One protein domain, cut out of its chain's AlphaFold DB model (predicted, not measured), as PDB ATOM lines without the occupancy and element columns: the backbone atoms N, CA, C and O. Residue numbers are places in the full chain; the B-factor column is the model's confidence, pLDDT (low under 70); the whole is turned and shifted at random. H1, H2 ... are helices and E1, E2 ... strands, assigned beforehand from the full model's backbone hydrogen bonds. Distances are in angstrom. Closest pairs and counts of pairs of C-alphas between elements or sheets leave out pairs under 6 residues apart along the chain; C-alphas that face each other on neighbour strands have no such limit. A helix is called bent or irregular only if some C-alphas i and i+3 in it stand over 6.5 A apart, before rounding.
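This is residues 573 to 699 of the 725 residues of an uncharacterized protein of Lepeophtheirus salmonis (UniProt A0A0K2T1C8). Two strongly twisted sheets of four strands curve round a common middle as a barrel that is not fully closed: E1, E8, E7 and E6 make one part of its wall, E5 and E2 the other, and the two parts come together where E5 meets E6. E3 and E4 lie side by side with E2, on the side away from E5, the short helix H1 only grazes that second sheet, and the E6 to E7 loop, residues 668 to 674, makes one end of the longest axis. The printed part has 127 residues with one named helix and eight named strands, in the order E1 E2 H1 E3 E4 E5 E6 E7 E8; the class is mostly strand. The first sheet runs E1 E8 E7 E6 and is mixed, while the second is branched at E2. The whole is compact, with a radius of gyration of the C-alphas of 15.0 A and spans of 49 by 35 by 21 A.

Start at E1, residues 573 to 575, an edge strand parallel to E8, residues 691 to 698; N 574 and O 694 are 2.8 A apart. Go on to E2, residues 581 to 588, whose pairing is staggered. On one side of it lie E3, residues 604 to 606, antiparallel, with N 583 to O 604 at 2.9 A, and E4, residues 618 to 622, parallel, with N 587 to O 620 at 2.8 A. On the other side is E5, residues 627 to 633, antiparallel, with N 584 to O 631 at 2.9 A. H1, residues 593 to 598, grazes this sheet with residues 593 to 596; it is irregular, C-alphas 594 and 597 being 8.1 A apart, with 0 of 2 O i to N i+4 pairs and 2 of 3 O i to N i+3 pairs within hydrogen-bond range. Residues 646 to 647 pair antiparallel with residues 629 to 630 of E5. The closest C-alphas of E5 and E6, residues 657 to 667, are those of Ser 633 and Pro 664, 6.1 A apart. E6, E7, residues 675 to 688, and E8 form a meander, each strand the antiparallel neighbour of the one before, in two hairpins; look at N 661 and O 681, 2.8 A, and N 684 and O 695, 2.9 A.

Find C-alpha 573 at (-29.896, 41.976, -32.815), where E1 begins. E2 measures 21.9 A, E5 20.3 A and E6 29.8 A. E7, the longest strand, runs 39.9 A from C-alpha 675 at (-11.256, 28.436, -16.823). E8 covers 23.1 A and ends at C-alpha 698, (-29.037, 36.818, -19.478).

The C-alphas farthest apart, of Lys 671 and Asp 689, are 51.7 A apart. The printed part has no cut; the long links are E3 to E4 and E5 to E6. Mean pLDDT of the printed part is 71.6, with 51 residues under 70, among them 590 to 600 and 664 to 678.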
ATOM      1  N   LEU A 573     -30.268  42.521 -34.109       88.00
ATOM      2  CA  LEU A 573     -29.896  41.976 -32.815       88.00
ATOM      3  C   LEU A 573     -30.062  43.032 -31.719       88.00
ATOM      4  O   LEU A 573     -29.632  44.169 -31.876       88.00
ATOM      5  N   ILE A 574     -30.634  42.644 -30.585       88.00
ATOM      6  CA  ILE A 574     -30.732  43.469 -29.382       88.00
ATOM      7  C   ILE A 574     -30.072  42.709 -28.237       88.00
ATOM      8  O   ILE A 574     -30.527  41.628 -27.861       88.00
ATOM      9  N   GLN A 575     -29.020  43.284 -27.664       84.94
ATOM     10  CA  GLN A 575     -28.308  42.707 -26.533       84.94
ATOM     11  C   GLN A 575     -28.746  43.399 -25.234       84.94
ATOM     12  O   GLN A 575     -28.736  44.621 -25.133       84.94
ATOM     13  N   LYS A 576     -29.142  42.623 -24.216       82.94
ATOM     14  CA  LYS A 576     -29.584  43.143 -22.905       82.94
ATOM     15  C   LYS A 576     -28.610  42.840 -21.764       82.94
ATOM     16  O   LYS A 576     -29.030  42.634 -20.628       82.94
ATOM     17  N   PHE A 577     -27.317  42.795 -22.058       77.62
ATOM     18  CA  PHE A 577     -26.249  42.594 -21.075       77.62
ATOM     19  C   PHE A 577     -24.988  43.371 -21.486       77.62
ATOM     20  O   PHE A 577     -24.834  43.660 -22.671       77.62
ATOM     21  N   PRO A 578     -24.126  43.781 -20.540       71.50
ATOM     22  CA  PRO A 578     -23.020  44.707 -20.807       71.50
ATOM     23  C   PRO A 578     -21.758  44.079 -21.429       71.50
ATOM     24  O   PRO A 578     -20.894  44.824 -21.885       71.50
ATOM     25  N   GLU A 579     -21.600  42.755 -21.424       74.00
ATOM     26  CA  GLU A 579     -20.387  42.080 -21.908       74.00
ATOM     27  C   GLU A 579     -20.224  42.179 -23.442       74.00
ATOM     28  O   GLU A 579     -21.195  41.983 -24.168       74.00
ATOM     29  N   PRO A 580     -19.020  42.452 -23.984       75.81
ATOM     30  CA  PRO A 580     -18.808  42.482 -25.430       75.81
ATOM     31  C   PRO A 580     -19.014  41.091 -26.048       75.81
ATOM     32  O   PRO A 580     -18.668  40.073 -25.453       75.81
ATOM     33  N   LEU A 581     -19.568  41.056 -27.258       79.00
ATOM     34  CA  LEU A 581     -20.028  39.828 -27.903       79.00
ATOM     35  C   LEU A 581     -19.529  39.763 -29.347       79.00
ATOM     36  O   LEU A 581     -19.761  40.690 -30.117       79.00
ATOM     37  N   THR A 582     -18.894  38.666 -29.758       82.44
ATOM     38  CA  THR A 582     -18.607  38.393 -31.173       82.44
ATOM     39  C   THR A 582     -19.638  37.410 -31.721       82.44
ATOM     40  O   THR A 582     -19.935  36.393 -31.095       82.44
ATOM     41  N   ILE A 583     -20.193  37.702 -32.897       83.19
ATOM     42  CA  ILE A 583     -21.261  36.903 -33.506       83.19
ATOM     43  C   ILE A 583     -20.862  36.459 -34.906       83.19
ATOM     44  O   ILE A 583     -20.256  37.218 -35.658       83.19
ATOM     45  N   ALA A 584     -21.240  35.232 -35.250       86.19
ATOM     46  CA  ALA A 584     -21.195  34.694 -36.598       86.19
ATOM     47  C   ALA A 584     -22.617  34.410 -37.105       86.19
ATOM     48  O   ALA A 584     -23.357  33.626 -36.503       86.19
ATOM     49  N   SER A 585     -22.980  35.030 -38.230       88.12
ATOM     50  CA  SER A 585     -24.197  34.750 -39.007       88.12
ATOM     51  C   SER A 585     -23.847  33.840 -40.171       88.12
ATOM     52  O   SER A 585     -23.016  34.182 -41.014       88.12
ATOM     53  N   LEU A 586     -24.507  32.690 -40.244       87.25
ATOM     54  CA  LEU A 586     -24.191  31.641 -41.207       87.25
ATOM     55  C   LEU A 586     -25.438  31.275 -42.015       87.25
ATOM     56  O   LEU A 586     -26.520  31.121 -41.452       87.25
ATOM     57  N   SER A 587     -25.292  31.101 -43.325       86.44
ATOM     58  CA  SER A 587     -26.283  30.465 -44.195       86.44
ATOM     59  C   SER A 587     -25.723  29.123 -44.652       86.44
ATOM     60  O   SER A 587     -24.711  29.076 -45.349       86.44
ATOM     61  N   VAL A 588     -26.345  28.028 -44.223       82.88
ATOM     62  CA  VAL A 588     -25.798  26.679 -44.390       82.88
ATOM     63  C   VAL A 588     -26.782  25.777 -45.115       82.88
ATOM     64  O   VAL A 588     -27.956  25.691 -44.760       82.88
ATOM     65  N   GLY A 589     -26.285  25.078 -46.128       79.94
ATOM     66  CA  GLY A 589     -27.050  24.102 -46.892       79.94
ATOM     67  C   GLY A 589     -27.233  22.792 -46.133       79.94
ATOM     68  O   GLY A 589     -26.380  22.404 -45.333       79.94
ATOM     69  N   ASP A 590     -28.300  22.062 -46.450       69.06
ATOM     70  CA  ASP A 590     -28.691  20.822 -45.762       69.06
ATOM     71  C   ASP A 590     -27.558  19.779 -45.672       69.06
ATOM     72  O   ASP A 590     -27.455  19.039 -44.695       69.06
ATOM     73  N   GLN A 591     -26.660  19.736 -46.663       62.31
ATOM     74  CA  GLN A 591     -25.534  18.793 -46.707       62.31
ATOM     75  C   GLN A 591     -24.345  19.195 -45.815       62.31
ATOM     76  O   GLN A 591     -23.574  18.332 -45.401       62.31
ATOM     77  N   ALA A 592     -24.187  20.487 -45.510       62.09
ATOM     78  CA  ALA A 592     -23.060  21.023 -44.743       62.09
ATOM     79  C   ALA A 592     -23.358  21.159 -43.237       62.09
ATOM     80  O   ALA A 592     -22.445  21.392 -42.444       62.09
ATOM     81  N   PHE A 593     -24.615  20.958 -42.820       60.34
ATOM     82  CA  PHE A 593     -25.030  21.046 -41.417       60.34
ATOM     83  C   PHE A 593     -24.208  20.131 -40.488       60.34
ATOM     84  O   PHE A 593     -23.756  20.542 -39.419       60.34
ATOM     85  N   CYS A 594     -23.944  18.898 -40.928       55.06
ATOM     86  CA  CYS A 594     -23.247  17.883 -40.135       55.06
ATOM     87  C   CYS A 594     -21.774  18.217 -39.826       55.06
ATOM     88  O   CYS A 594     -21.170  17.554 -38.982       55.06
ATOM     89  N   SER A 595     -21.183  19.216 -40.488       59.97
ATOM     90  CA  SER A 595     -19.766  19.578 -40.365       59.97
ATOM     91  C   SER A 595     -19.521  21.016 -39.891       59.97
ATOM     92  O   SER A 595     -18.370  21.448 -39.915       59.97
ATOM     93  N   LEU A 596     -20.538  21.741 -39.389       63.41
ATOM     94  CA  LEU A 596     -20.389  23.140 -38.927       63.41
ATOM     95  C   LEU A 596     -19.229  23.348 -37.941       63.41
ATOM     96  O   LEU A 596     -18.551  24.368 -38.009       63.41
ATOM     97  N   ASN A 597     -18.965  22.375 -37.064       60.75
ATOM     98  CA  ASN A 597     -17.891  22.454 -36.066       60.75
ATOM     99  C   ASN A 597     -16.472  22.486 -36.671       60.75
ATOM    100  O   ASN A 597     -15.519  22.758 -35.947       60.75
ATOM    101  N   ASN A 598     -16.323  22.192 -37.968       59.09
ATOM    102  CA  ASN A 598     -15.033  22.142 -38.660       59.09
ATOM    103  C   ASN A 598     -14.721  23.419 -39.457       59.09
ATOM    104  O   ASN A 598     -13.647  23.509 -40.053       59.09
ATOM    105  N   PHE A 599     -15.637  24.392 -39.499       62.50
ATOM    106  CA  PHE A 599     -15.467  25.621 -40.274       62.50
ATOM    107  C   PHE A 599     -14.987  26.786 -39.405       62.50
ATOM    108  O   PHE A 599     -15.335  26.906 -38.233       62.50
ATOM    109  N   SER A 600     -14.178  27.669 -39.994       64.25
ATOM    110  CA  SER A 600     -13.809  28.943 -39.376       64.25
ATOM    111  C   SER A 600     -14.874  29.994 -39.668       64.25
ATOM    112  O   SER A 600     -15.121  30.299 -40.836       64.25
ATOM    113  N   PHE A 601     -15.460  30.564 -38.618       70.06
ATOM    114  CA  PHE A 601     -16.475  31.605 -38.748       70.06
ATOM    115  C   PHE A 601     -15.856  33.003 -38.824       70.06
ATOM    116  O   PHE A 601     -14.939  33.327 -38.063       70.06
ATOM    117  N   ALA A 602     -16.387  33.840 -39.717       64.44
ATOM    118  CA  ALA A 602     -16.103  35.269 -39.741       64.44
ATOM    119  C   ALA A 602     -16.964  35.971 -38.677       64.44
ATOM    120  O   ALA A 602     -18.172  36.134 -38.837       64.44
ATOM    121  N   GLY A 603     -16.341  36.330 -37.552       64.00
ATOM    122  CA  GLY A 603     -17.018  36.974 -36.433       64.00
ATOM    123  C   GLY A 603     -17.005  38.495 -36.524       64.00
ATOM    124  O   GLY A 603     -15.942  39.089 -36.682       64.00
ATOM    125  N   TYR A 604     -18.159  39.133 -36.338       70.69
ATOM    126  CA  TYR A 604     -18.263  40.579 -36.126       70.69
ATOM    127  C   TYR A 604     -18.432  40.872 -34.635       70.69
ATOM    128  O   TYR A 604     -19.257  40.267 -33.949       70.69
ATOM    129  N   SER A 605     -17.602  41.779 -34.117       65.62
ATOM    130  CA  SER A 605     -17.615  42.152 -32.701       65.62
ATOM    131  C   SER A 605     -18.615  43.270 -32.443       65.62
ATOM    132  O   SER A 605     -18.622  44.287 -33.132       65.62
ATOM    133  N   ILE A 606     -19.436  43.081 -31.419       68.19
ATOM    134  CA  ILE A 606     -20.478  43.993 -30.974       68.19
ATOM    135  C   ILE A 606     -20.089  44.498 -29.584       68.19
ATOM    136  O   ILE A 606     -19.968  43.733 -28.629       68.19
ATOM    137  N   CYS A 607     -19.886  45.809 -29.478       59.16
ATOM    138  CA  CYS A 607     -19.707  46.517 -28.213       59.16
ATOM    139  C   CYS A 607     -20.911  47.450 -28.059       59.16
ATOM    140  O   CYS A 607     -20.988  48.444 -28.778       59.16
ATOM    141  N   GLN A 608     -21.888  47.124 -27.207       59.34
ATOM    142  CA  GLN A 608     -23.108  47.935 -27.112       59.34
ATOM    143  C   GLN A 608     -23.076  49.011 -26.019       59.34
ATOM    144  O   GLN A 608     -22.647  48.782 -24.888       59.34
ATOM    145  N   ASN A 609     -23.649  50.166 -26.380       53.44
ATOM    146  CA  ASN A 609     -24.342  51.098 -25.492       53.44
ATOM    147  C   ASN A 609     -25.754  50.558 -25.188       53.44
ATOM    148  O   ASN A 609     -26.353  49.883 -26.021       53.44
ATOM    149  N   LYS A 610     -26.297  50.862 -24.003       53.16
ATOM    150  CA  LYS A 610     -27.620  50.378 -23.566       53.16
ATOM    151  C   LYS A 610     -28.727  50.776 -24.567       53.16
ATOM    152  O   LYS A 610     -28.883  51.960 -24.843       53.16
ATOM    153  N   ASP A 611     -29.504  49.783 -25.013       58.78
ATOM    154  CA  ASP A 611     -30.809  49.873 -25.704       58.78
ATOM    155  C   ASP A 611     -30.863  50.098 -27.239       58.78
ATOM    156  O   ASP A 611     -31.964  50.243 -27.775       58.78
ATOM    157  N   GLU A 612     -29.755  50.043 -27.992       71.31
ATOM    158  CA  GLU A 612     -29.789  50.131 -29.474       71.31
ATOM    159  C   GLU A 612     -29.769  48.755 -30.176       71.31
ATOM    160  O   GLU A 612     -29.140  47.805 -29.711       71.31
ATOM    161  N   SER A 613     -30.454  48.619 -31.320       81.50
ATOM    162  CA  SER A 613     -30.429  47.394 -32.141       81.50
ATOM    163  C   SER A 613     -29.292  47.417 -33.164       81.50
ATOM    164  O   SER A 613     -29.128  48.404 -33.878       81.50
ATOM    165  N   VAL A 614     -28.562  46.311 -33.304       85.12
ATOM    166  CA  VAL A 614     -27.458  46.153 -34.262       85.12
ATOM    167  C   VAL A 614     -27.930  45.356 -35.486       85.12
ATOM    168  O   VAL A 614     -28.423  44.237 -35.321       85.12
ATOM    169  N   PRO A 615     -27.789  45.880 -36.717       87.25
ATOM    170  CA  PRO A 615     -28.212  45.177 -37.926       87.25
ATOM    171  C   PRO A 615     -27.251  44.039 -38.304       87.25
ATOM    172  O   PRO A 615     -26.038  44.234 -38.365       87.25
ATOM    173  N   LEU A 616     -27.793  42.862 -38.631       87.94
ATOM    174  CA  LEU A 616     -27.048  41.695 -39.124       87.94
ATOM    175  C   LEU A 616     -27.222  41.556 -40.642       87.94
ATOM    176  O   LEU A 616     -28.082  40.812 -41.125       87.94
ATOM    177  N   LEU A 617     -26.422  42.317 -41.392       85.56
ATOM    178  CA  LEU A 617     -26.544  42.419 -42.849       85.56
ATOM    179  C   LEU A 617     -25.972  41.201 -43.579       85.56
ATOM    180  O   LEU A 617     -26.698  40.568 -44.339       85.56
ATOM    181  N   TYR A 618     -24.708  40.855 -43.330       87.50
ATOM    182  CA  TYR A 618     -23.975  39.825 -44.073       87.50
ATOM    183  C   TYR A 618     -24.048  38.459 -43.386       87.50
ATOM    184  O   TYR A 618     -23.887  38.356 -42.172       87.50
ATOM    185  N   TRP A 619     -24.285  37.404 -44.163       89.25
ATOM    186  CA  TRP A 619     -24.389  36.017 -43.704       89.25
ATOM    187  C   TRP A 619     -23.430  35.150 -44.510       89.25
ATOM    188  O   TRP A 619     -23.567  35.069 -45.728       89.25
ATOM    189  N   GLN A 620     -22.469  34.512 -43.844       87.62
ATOM    190  CA  GLN A 620     -21.453  33.683 -44.492       87.62
ATOM    191  C   GLN A 620     -22.079  32.392 -45.027       87.62
ATOM    192  O   GLN A 620     -22.740  31.669 -44.280       87.62
ATOM    193  N   ILE A 621     -21.869  32.084 -46.303       85.75
ATOM    194  CA  ILE A 621     -22.331  30.846 -46.927       85.75
ATOM    195  C   ILE A 621     -21.373  29.712 -46.556       85.75
ATOM    196  O   ILE A 621     -20.165  29.803 -46.764       85.75
ATOM    197  N   ILE A 622     -21.916  28.609 -46.038       82.06
ATOM    198  CA  ILE A 622     -21.171  27.362 -45.834       82.06
ATOM    199  C   ILE A 622     -21.798  26.275 -46.709       82.06
ATOM    200  O   ILE A 622     -22.926  25.828 -46.480       82.06
ATOM    201  N   GLY A 623     -21.045  25.832 -47.717       80.81
ATOM    202  CA  GLY A 623     -21.505  24.858 -48.704       80.81
ATOM    203  C   GLY A 623     -22.432  25.498 -49.735       80.81
ATOM    204  O   GLY A 623     -21.970  25.986 -50.757       80.81
ATOM    205  N   SER A 624     -23.737  25.495 -49.467       79.81
ATOM    206  CA  SER A 624     -24.748  26.130 -50.318       79.81
ATOM    207  C   SER A 624     -25.654  27.031 -49.481       79.81
ATOM    208  O   SER A 624     -25.834  26.766 -48.295       79.81
ATOM    209  N   PRO A 625     -26.266  28.073 -50.058       80.75
ATOM    210  CA  PRO A 625     -27.206  28.903 -49.318       80.75
ATOM    211  C   PRO A 625     -28.422  28.086 -48.877       80.75
ATOM    212  O   PRO A 625     -29.026  27.369 -49.676       80.75
ATOM    213  N   GLY A 626     -28.771  28.191 -47.599       83.06
ATOM    214  CA  GLY A 626     -29.792  27.352 -46.978       83.06
ATOM    215  C   GLY A 626     -30.317  27.947 -45.677       83.06
ATOM    216  O   GLY A 626     -30.639  29.137 -45.626       83.06
ATOM    217  N   GLN A 627     -30.407  27.114 -44.642       84.94
ATOM    218  CA  GLN A 627     -30.891  27.497 -43.321       84.94
ATOM    219  C   GLN A 627     -29.952  28.492 -42.628       84.94
ATOM    220  O   GLN A 627     -28.734  28.477 -42.815       84.94
ATOM    221  N   ARG A 628     -30.526  29.377 -41.819       87.81
ATOM    222  CA  ARG A 628     -29.836  30.478 -41.145       87.81
ATOM    223  C   ARG A 628     -29.461  30.083 -39.726       87.81
ATOM    224  O   ARG A 628     -30.327  29.722 -38.931       87.81
ATOM    225  N   PHE A 629     -28.186  30.219 -39.386       85.50
ATOM    226  CA  PHE A 629     -27.643  29.892 -38.073       85.50
ATOM    227  C   PHE A 629     -26.937  31.083 -37.435       85.50
ATOM    228  O   PHE A 629     -26.308  31.892 -38.119       85.50
ATOM    229  N   LEU A 630     -27.010  31.150 -36.108       85.56
ATOM    230  CA  LEU A 630     -26.295  32.126 -35.293       85.56
ATOM    231  C   LEU A 630     -25.357  31.411 -34.316       85.56
ATOM    232  O   LEU A 630     -25.786  30.482 -33.629       85.56
ATOM    233  N   SER A 631     -24.108  31.857 -34.220       83.00
ATOM    234  CA  SER A 631     -23.145  31.393 -33.213       83.00
ATOM    235  C   SER A 631     -22.472  32.578 -32.515       83.00
ATOM    236  O   SER A 631     -22.291  33.637 -33.116       83.00
ATOM    237  N   LEU A 632     -22.145  32.409 -31.234       83.62
ATOM    238  CA  LEU A 632     -21.658  33.450 -30.326       83.62
ATOM    239  C   LEU A 632     -20.276  33.080 -29.763       83.62
ATOM    240  O   LEU A 632     -20.028  31.913 -29.468       83.62
ATOM    241  N   SER A 633     -19.393  34.058 -29.569       78.06
ATOM    242  CA  SER A 633     -18.056  33.884 -28.978       78.06
ATOM    243  C   SER A 633     -17.659  35.098 -28.141       78.06
ATOM    244  O   SER A 633     -18.061  36.223 -28.447       78.06
ATOM    245  N   ASP A 634     -16.839  34.881 -27.111       73.38
ATOM    246  CA  ASP A 634     -16.117  35.961 -26.432       73.38
ATOM    247  C   ASP A 634     -15.046  36.556 -27.368       73.38
ATOM    248  O   ASP A 634     -14.610  35.936 -28.348       73.38
ATOM    249  N   THR A 635     -14.651  37.785 -27.066       59.78
ATOM    250  CA  THR A 635     -13.703  38.606 -27.813       59.78
ATOM    251  C   THR A 635     -12.373  37.880 -28.068       59.78
ATOM    252  O   THR A 635     -11.746  37.352 -27.152       59.78
ATOM    253  N   ASN A 636     -11.942  37.904 -29.340       54.84
ATOM    254  CA  ASN A 636     -10.760  37.273 -29.970       54.84
ATOM    255  C   ASN A 636     -10.967  35.994 -30.790       54.84
ATOM    256  O   ASN A 636      -9.971  35.494 -31.303       54.84
ATOM    257  N   GLY A 637     -12.199  35.514 -31.009       49.41
ATOM    258  CA  GLY A 637     -12.548  34.660 -32.163       49.41
ATOM    259  C   GLY A 637     -11.574  33.515 -32.490       49.41
ATOM    260  O   GLY A 637     -11.402  33.160 -33.660       49.41
ATOM    261  N   ASN A 638     -10.895  32.945 -31.488       50.41
ATOM    262  CA  ASN A 638      -9.989  31.833 -31.718       50.41
ATOM    263  C   ASN A 638     -10.840  30.660 -32.206       50.41
ATOM    264  O   ASN A 638     -11.911  30.393 -31.659       50.41
ATOM    265  N   LYS A 639     -10.358  29.962 -33.244       50.69
ATOM    266  CA  LYS A 639     -11.097  28.975 -34.066       50.69
ATOM    267  C   LYS A 639     -11.880  27.896 -33.296       50.69
ATOM    268  O   LYS A 639     -12.702  27.218 -33.895       50.69
ATOM    269  N   ASN A 640     -11.667  27.755 -31.989       52.53
ATOM    270  CA  ASN A 640     -12.259  26.734 -31.144       52.53
ATOM    271  C   ASN A 640     -13.124  27.276 -29.992       52.53
ATOM    272  O   ASN A 640     -13.357  26.508 -29.070       52.53
ATOM    273  N   GLU A 641     -13.622  28.518 -29.974       66.88
ATOM    274  CA  GLU A 641     -14.382  29.071 -28.816       66.88
ATOM    275  C   GLU A 641     -15.804  29.564 -29.141       66.88
ATOM    276  O   GLU A 641     -16.378  30.367 -28.420       66.88
ATOM    277  N   TRP A 642     -16.422  29.015 -30.186       73.44
ATOM    278  CA  TRP A 642     -17.798  29.338 -30.574       73.44
ATOM    279  C   TRP A 642     -18.861  28.522 -29.821       73.44
ATOM    280  O   TRP A 642     -18.645  27.348 -29.492       73.44
ATOM    281  N   SER A 643     -20.022  29.138 -29.577       75.00
ATOM    282  CA  SER A 643     -21.232  28.476 -29.084       75.00
ATOM    283  C   SER A 643     -21.792  27.520 -30.136       75.00
ATOM    284  O   SER A 643     -21.549  27.668 -31.337       75.00
ATOM    285  N   ILE A 644     -22.613  26.564 -29.699       74.12
ATOM    286  CA  ILE A 644     -23.347  25.693 -30.623       74.12
ATOM    287  C   ILE A 644     -24.224  26.573 -31.539       74.12
ATOM    288  O   ILE A 644     -24.983  27.395 -31.014       74.12
ATOM    289  N   PRO A 645     -24.122  26.439 -32.875       77.50
ATOM    290  CA  PRO A 645     -24.922  27.221 -33.808       77.50
ATOM    291  C   PRO A 645     -26.418  26.942 -33.644       77.50
ATOM    292  O   PRO A 645     -26.850  25.790 -33.621       77.50
ATOM    293  N   VAL A 646     -27.220  28.000 -33.556       79.44
ATOM    294  CA  VAL A 646     -28.675  27.907 -33.387       79.44
ATOM    295  C   VAL A 646     -29.375  28.241 -34.694       79.44
ATOM    296  O   VAL A 646     -29.194  29.336 -35.219       79.44
ATOM    297  N   CYS A 647     -30.192  27.308 -35.198       82.94
ATOM    298  CA  CYS A 647     -31.036  27.526 -36.375       82.94
ATOM    299  C   CYS A 647     -32.136  28.542 -36.056       82.94
ATOM    300  O   CYS A 647     -32.892  28.342 -35.099       82.94
ATOM    301  N   LEU A 648     -32.232  29.599 -36.860       80.44
ATOM    302  CA  LEU A 648     -33.259  30.638 -36.770       80.44
ATOM    303  C   LEU A 648     -34.515  30.310 -37.591       80.44
ATOM    304  O   LEU A 648     -35.573  30.866 -37.312       80.44
ATOM    305  N   ASP A 649     -34.427  29.406 -38.569       75.81
ATOM    306  CA  ASP A 649     -35.563  29.051 -39.432       75.81
ATOM    307  C   ASP A 649     -36.487  27.983 -38.812       75.81
ATOM    308  O   ASP A 649     -37.627  27.828 -39.240       75.81
ATOM    309  N   ASP A 650     -36.045  27.287 -37.759       66.88
ATOM    310  CA  ASP A 650     -36.877  26.331 -37.006       66.88
ATOM    311  C   ASP A 650     -37.995  27.002 -36.181       66.88
ATOM    312  O   ASP A 650     -38.834  26.322 -35.580       66.88
ATOM    313  N   PHE A 651     -37.959  28.327 -36.050       61.94
ATOM    314  CA  PHE A 651     -38.926  29.077 -35.264       61.94
ATOM    315  C   PHE A 651     -40.239  29.189 -36.067       61.94
ATOM    316  O   PHE A 651     -40.234  29.754 -37.161       61.94
ATOM    317  N   PRO A 652     -41.381  28.677 -35.567       58.12
ATOM    318  CA  PRO A 652     -42.660  28.840 -36.239       58.12
ATOM    319  C   PRO A 652     -43.005  30.326 -36.334       58.12
ATOM    320  O   PRO A 652     -42.904  31.070 -35.361       58.12
ATOM    321  N   SER A 653     -43.448  30.738 -37.516       55.50
ATOM    322  CA  SER A 653     -43.596  32.134 -37.938       55.50
ATOM    323  C   SER A 653     -44.596  32.980 -37.138       55.50
ATOM    324  O   SER A 653     -44.639  34.190 -37.343       55.50
ATOM    325  N   GLU A 654     -45.398  32.373 -36.259       54.97
ATOM    326  CA  GLU A 654     -46.540  33.015 -35.589       54.97
ATOM    327  C   GLU A 654     -46.369  33.208 -34.070       54.97
ATOM    328  O   GLU A 654     -47.203  33.864 -33.450       54.97
ATOM    329  N   LEU A 655     -45.316  32.660 -33.446       57.84
ATOM    330  CA  LEU A 655     -45.138  32.712 -31.988       57.84
ATOM    331  C   LEU A 655     -43.728  33.148 -31.589       57.84
ATOM    332  O   LEU A 655     -42.741  32.565 -32.035       57.84
ATOM    333  N   ASP A 656     -43.658  34.098 -30.654       64.00
ATOM    334  CA  ASP A 656     -42.423  34.471 -29.964       64.00
ATOM    335  C   ASP A 656     -41.856  33.248 -29.236       64.00
ATOM    336  O   ASP A 656     -42.395  32.780 -28.227       64.00
ATOM    337  N   GLN A 657     -40.759  32.711 -29.756       64.56
ATOM    338  CA  GLN A 657     -40.130  31.517 -29.212       64.56
ATOM    339  C   GLN A 657     -38.791  31.850 -28.567       64.56
ATOM    340  O   GLN A 657     -38.027  32.693 -29.038       64.56
ATOM    341  N   ARG A 658     -38.528  31.163 -27.453       69.00
ATOM    342  CA  ARG A 658     -37.319  31.311 -26.646       69.00
ATOM    343  C   ARG A 658     -36.455  30.069 -26.807       69.00
ATOM    344  O   ARG A 658     -36.938  28.961 -26.570       69.00
ATOM    345  N   ARG A 659     -35.187  30.250 -27.169       72.12
ATOM    346  CA  ARG A 659     -34.159  29.204 -27.139       72.12
ATOM    347  C   ARG A 659     -33.063  29.593 -26.159       72.12
ATOM    348  O   ARG A 659     -32.742  30.766 -26.019       72.12
ATOM    349  N   PHE A 660     -32.507  28.599 -25.481       71.31
ATOM    350  CA  PHE A 660     -31.378  28.797 -24.582       71.31
ATOM    351  C   PHE A 660     -30.081  28.591 -25.356       71.31
ATOM    352  O   PHE A 660     -29.974  27.651 -26.144       71.31
ATOM    353  N   ILE A 661     -29.125  29.487 -25.144       74.44
ATOM    354  CA  ILE A 661     -27.808  29.465 -25.768       74.44
ATOM    355  C   ILE A 661     -26.780  29.640 -24.669       74.44
ATOM    356  O   ILE A 661     -26.878  30.562 -23.865       74.44
ATOM    357  N   ASP A 662     -25.775  28.778 -24.663       70.38
ATOM    358  CA  ASP A 662     -24.659  28.919 -23.743       70.38
ATOM    359  C   ASP A 662     -23.581  29.775 -24.410       70.38
ATOM    360  O   ASP A 662     -22.997  29.388 -25.425       70.38
ATOM    361  N   PHE A 663     -23.343  30.957 -23.846       73.62
ATOM    362  CA  PHE A 663     -22.327  31.890 -24.305       73.62
ATOM    363  C   PHE A 663     -20.998  31.604 -23.595       73.62
ATOM    364  O   PHE A 663     -20.940  31.725 -22.369       73.62
ATOM    365  N   PRO A 664     -19.940  31.186 -24.305       69.88
ATOM    366  CA  PRO A 664     -18.643  30.958 -23.681       69.88
ATOM    367  C   PRO A 664     -18.021  32.299 -23.276       69.88
ATOM    368  O   PRO A 664     -17.908  33.185 -24.111       69.88
ATOM    369  N   ILE A 665     -17.613  32.435 -22.012       66.94
ATOM    370  CA  ILE A 665     -16.877  33.586 -21.469       66.94
ATOM    371  C   ILE A 665     -15.503  33.120 -20.984       66.94
ATOM    372  O   ILE A 665     -15.370  32.121 -20.261       66.94
ATOM    373  N   ASN A 666     -14.468  33.877 -21.330       60.62
ATOM    374  CA  ASN A 666     -13.129  33.669 -20.807       60.62
ATOM    375  C   ASN A 666     -13.043  34.198 -19.368       60.62
ATOM    376  O   ASN A 666     -12.933  35.393 -19.104       60.62
ATOM    377  N   GLY A 667     -13.112  33.284 -18.396       47.81
ATOM    378  CA  GLY A 667     -12.992  33.617 -16.981       47.81
ATOM    379  C   GLY A 667     -11.549  33.955 -16.589       47.81
ATOM    380  O   GLY A 667     -10.638  33.141 -16.765       47.81
ATOM    381  N   TYR A 668     -11.338  35.120 -15.972       38.94
ATOM    382  CA  TYR A 668     -10.112  35.406 -15.222       38.94
ATOM    383  C   TYR A 668     -10.098  34.585 -13.929       38.94
ATOM    384  O   TYR A 668     -11.033  34.667 -13.130       38.94
ATOM    385  N   ASN A 669      -9.024  33.833 -13.661       39.78
ATOM    386  CA  ASN A 669      -8.765  33.377 -12.298       39.78
ATOM    387  C   ASN A 669      -7.273  33.316 -11.947       39.78
ATOM    388  O   ASN A 669      -6.439  32.859 -12.729       39.78
ATOM    389  N   MET A 670      -6.969  33.789 -10.737       37.84
ATOM    390  CA  MET A 670      -5.648  33.824 -10.111       37.84
ATOM    391  C   MET A 670      -5.061  32.406 -10.041       37.84
ATOM    392  O   MET A 670      -5.645  31.548  -9.380       37.84
ATOM    393  N   LYS A 671      -3.882  32.204 -10.649       41.38
ATOM    394  CA  LYS A 671      -3.102  30.949 -10.796       41.38
ATOM    395  C   LYS A 671      -3.336  30.188 -12.115       41.38
ATOM    396  O   LYS A 671      -3.976  29.142 -12.143       41.38
ATOM    397  N   ASP A 672      -2.744  30.713 -13.188       43.81
ATOM    398  CA  ASP A 672      -2.180  30.010 -14.360       43.81
ATOM    399  C   ASP A 672      -2.997  28.931 -15.107       43.81
ATOM    400  O   ASP A 672      -2.426  28.160 -15.878       43.81
ATOM    401  N   LYS A 673      -4.331  28.881 -14.986       44.16
ATOM    402  CA  LYS A 673      -5.192  28.119 -15.914       44.16
ATOM    403  C   LYS A 673      -6.481  28.883 -16.223       44.16
ATOM    404  O   LYS A 673      -7.326  29.033 -15.344       44.16
ATOM    405  N   LEU A 674      -6.643  29.322 -17.477       43.41
ATOM    406  CA  LEU A 674      -7.899  29.862 -18.018       43.41
ATOM    407  C   LEU A 674      -9.028  28.841 -17.793       43.41
ATOM    408  O   LEU A 674      -9.010  27.742 -18.353       43.41
ATOM    409  N   LYS A 675      -9.997  29.180 -16.937       49.56
ATOM    410  CA  LYS A 675     -11.256  28.436 -16.823       49.56
ATOM    411  C   LYS A 675     -12.272  29.123 -17.728       49.56
ATOM    412  O   LYS A 675     -12.698  30.233 -17.435       49.56
ATOM    413  N   ILE A 676     -12.655  28.444 -18.804       51.81
ATOM    414  CA  ILE A 676     -13.785  28.842 -19.646       51.81
ATOM    415  C   ILE A 676     -15.056  28.659 -18.804       51.81
ATOM    416  O   ILE A 676     -15.307  27.566 -18.285       51.81
ATOM    417  N   CYS A 677     -15.821  29.729 -18.616       60.09
ATOM    418  CA  CYS A 677     -17.097  29.726 -17.907       60.09
ATOM    419  C   CYS A 677     -18.194  30.099 -18.905       60.09
ATOM    420  O   CYS A 677     -18.033  31.063 -19.634       60.09
ATOM    421  N   ASN A 678     -19.309  29.370 -18.953       65.81
ATOM    422  CA  ASN A 678     -20.409  29.721 -19.857       65.81
ATOM    423  C   ASN A 678     -21.453  30.571 -19.122       65.81
ATOM    424  O   ASN A 678     -21.839  30.229 -18.002       65.81
ATOM    425  N   LEU A 679     -21.935  31.632 -19.767       73.31
ATOM    426  CA  LEU A 679     -23.093  32.414 -19.349       73.31
ATOM    427  C   LEU A 679     -24.344  31.886 -20.072       73.31
ATOM    428  O   LEU A 679     -24.361  31.864 -21.304       73.31
ATOM    429  N   PRO A 680     -25.394  31.454 -19.351       74.69
ATOM    430  CA  PRO A 680     -26.642  31.053 -19.982       74.69
ATOM    431  C   PRO A 680     -27.384  32.290 -20.503       74.69
ATOM    432  O   PRO A 680     -27.696  33.216 -19.750       74.69
ATOM    433  N   LEU A 681     -27.685  32.292 -21.798       78.75
ATOM    434  CA  LEU A 681     -28.465  33.325 -22.466       78.75
ATOM    435  C   LEU A 681     -29.788  32.755 -22.975       78.75
ATOM    436  O   LEU A 681     -29.873  31.621 -23.447       78.75
ATOM    437  N   THR A 682     -30.820  33.588 -22.951       83.56
ATOM    438  CA  THR A 682     -32.101  33.330 -23.602       83.56
ATOM    439  C   THR A 682     -32.172  34.163 -24.880       83.56
ATOM    440  O   THR A 682     -32.215  35.393 -24.825       83.56
ATOM    441  N   LEU A 683     -32.199  33.488 -26.031       84.25
ATOM    442  CA  LEU A 683     -32.471  34.066 -27.345       84.25
ATOM    443  C   LEU A 683     -33.977  34.047 -27.595       84.25
ATOM    444  O   LEU A 683     -34.599  32.986 -27.590       84.25
ATOM    445  N   THR A 684     -34.558  35.216 -27.849       85.38
ATOM    446  CA  THR A 684     -35.956  35.355 -28.276       85.38
ATOM    447  C   THR A 684     -36.001  35.915 -29.690       85.38
ATOM    448  O   THR A 684     -35.371  36.935 -29.958       85.38
ATOM    449  N   LEU A 685     -36.729  35.251 -30.588       84.94
ATOM    450  CA  LEU A 685     -36.942  35.720 -31.956       84.94
ATOM    451  C   LEU A 685     -38.338  36.333 -32.073       84.94
ATOM    452  O   LEU A 685     -39.329  35.643 -31.847       84.94
ATOM    453  N   HIS A 686     -38.404  37.606 -32.457       85.25
ATOM    454  CA  HIS A 686     -39.650  38.318 -32.735       85.25
ATOM    455  C   HIS A 686     -39.736  38.652 -34.224       85.25
ATOM    456  O   HIS A 686     -38.813  39.263 -34.764       85.25
ATOM    457  N   LYS A 687     -40.840  38.298 -34.889       83.31
ATOM    458  CA  LYS A 687     -41.093  38.678 -36.287       83.31
ATOM    459  C   LYS A 687     -42.105  39.822 -36.348       83.31
ATOM    460  O   LYS A 687     -43.196  39.713 -35.795       83.31
ATOM    461  N   ARG A 688     -41.770  40.903 -37.052       80.38
ATOM    462  CA  ARG A 688     -42.674  42.033 -37.310       80.38
ATOM    463  C   ARG A 688     -42.382  42.631 -38.682       80.38
ATOM    464  O   ARG A 688     -41.234  42.950 -38.960       80.38
ATOM    465  N   ASP A 689     -43.412  42.790 -39.514       74.50
ATOM    466  CA  ASP A 689     -43.310  43.405 -40.850       74.50
ATOM    467  C   ASP A 689     -42.190  42.787 -41.717       74.50
ATOM    468  O   ASP A 689     -41.381  43.480 -42.323       74.50
ATOM    469  N   GLU A 690     -42.109  41.450 -41.718       79.75
ATOM    470  CA  GLU A 690     -41.049  40.651 -42.366       79.75
ATOM    471  C   GLU A 690     -39.610  40.883 -41.860       79.75
ATOM    472  O   GLU A 690     -38.688  40.235 -42.354       79.75
ATOM    473  N   MET A 691     -39.411  41.702 -40.825       86.06
ATOM    474  CA  MET A 691     -38.150  41.825 -40.094       86.06
ATOM    475  C   MET A 691     -38.126  40.902 -38.871       86.06
ATOM    476  O   MET A 691     -39.151  40.636 -38.238       86.06
ATOM    477  N   PHE A 692     -36.930  40.457 -38.506       88.31
ATOM    478  CA  PHE A 692     -36.655  39.618 -37.351       88.31
ATOM    479  C   PHE A 692     -35.814  40.375 -36.326       88.31
ATOM    480  O   PHE A 692     -34.730  40.871 -36.636       88.31
ATOM    481  N   TYR A 693     -36.294  40.422 -35.088       88.44
ATOM    482  CA  TYR A 693     -35.580  40.970 -33.942       88.44
ATOM    483  C   TYR A 693     -35.124  39.823 -33.041       88.44
ATOM    484  O   TYR A 693     -35.939  39.105 -32.461       88.44
ATOM    485  N   ILE A 694     -33.811  39.648 -32.946       88.94
ATOM    486  CA  ILE A 694     -33.140  38.638 -32.137       88.94
ATOM    487  C   ILE A 694     -32.736  39.304 -30.823       88.94
ATOM    488  O   ILE A 694     -31.811  40.111 -30.788       88.94
ATOM    489  N   VAL A 695     -33.430  38.985 -29.735       88.12
ATOM    490  CA  VAL A 695     -33.171  39.561 -28.412       88.12
ATOM    491  C   VAL A 695     -32.385  38.563 -27.572       88.12
ATOM    492  O   VAL A 695     -32.872  37.461 -27.321       88.12
ATOM    493  N   LEU A 696     -31.197  38.957 -27.114       87.19
ATOM    494  CA  LEU A 696     -30.364  38.177 -26.203       87.19
ATOM    495  C   LEU A 696     -30.449  38.756 -24.789       87.19
ATOM    496  O   LEU A 696     -30.077  39.907 -24.553       87.19
ATOM    497  N   CYS A 697     -30.908  37.942 -23.841       84.38
ATOM    498  CA  CYS A 697     -31.010  38.297 -22.425       84.38
ATOM    499  C   CYS A 697     -30.221  37.304 -21.561       84.38
ATOM    500  O   CYS A 697     -30.254  36.112 -21.871       84.38
ATOM    501  N   PRO A 698     -29.581  37.744 -20.464       80.19
ATOM    502  CA  PRO A 698     -29.037  36.818 -19.478       80.19
ATOM    503  C   PRO A 698     -30.175  36.043 -18.802       80.19
ATOM    504  O   PRO A 698     -31.239  36.600 -18.520       80.19
ATOM    505  N   GLU A 699     -29.971  34.746 -18.575       75.19
ATOM    506  CA  GLU A 699     -30.912  33.914 -17.825       75.19
ATOM    507  C   GLU A 699     -30.482  33.842 -16.356       75.19
ATOM    508  O   GLU A 699     -29.621  33.048 -15.981       75.19
TER     509      GLU A 699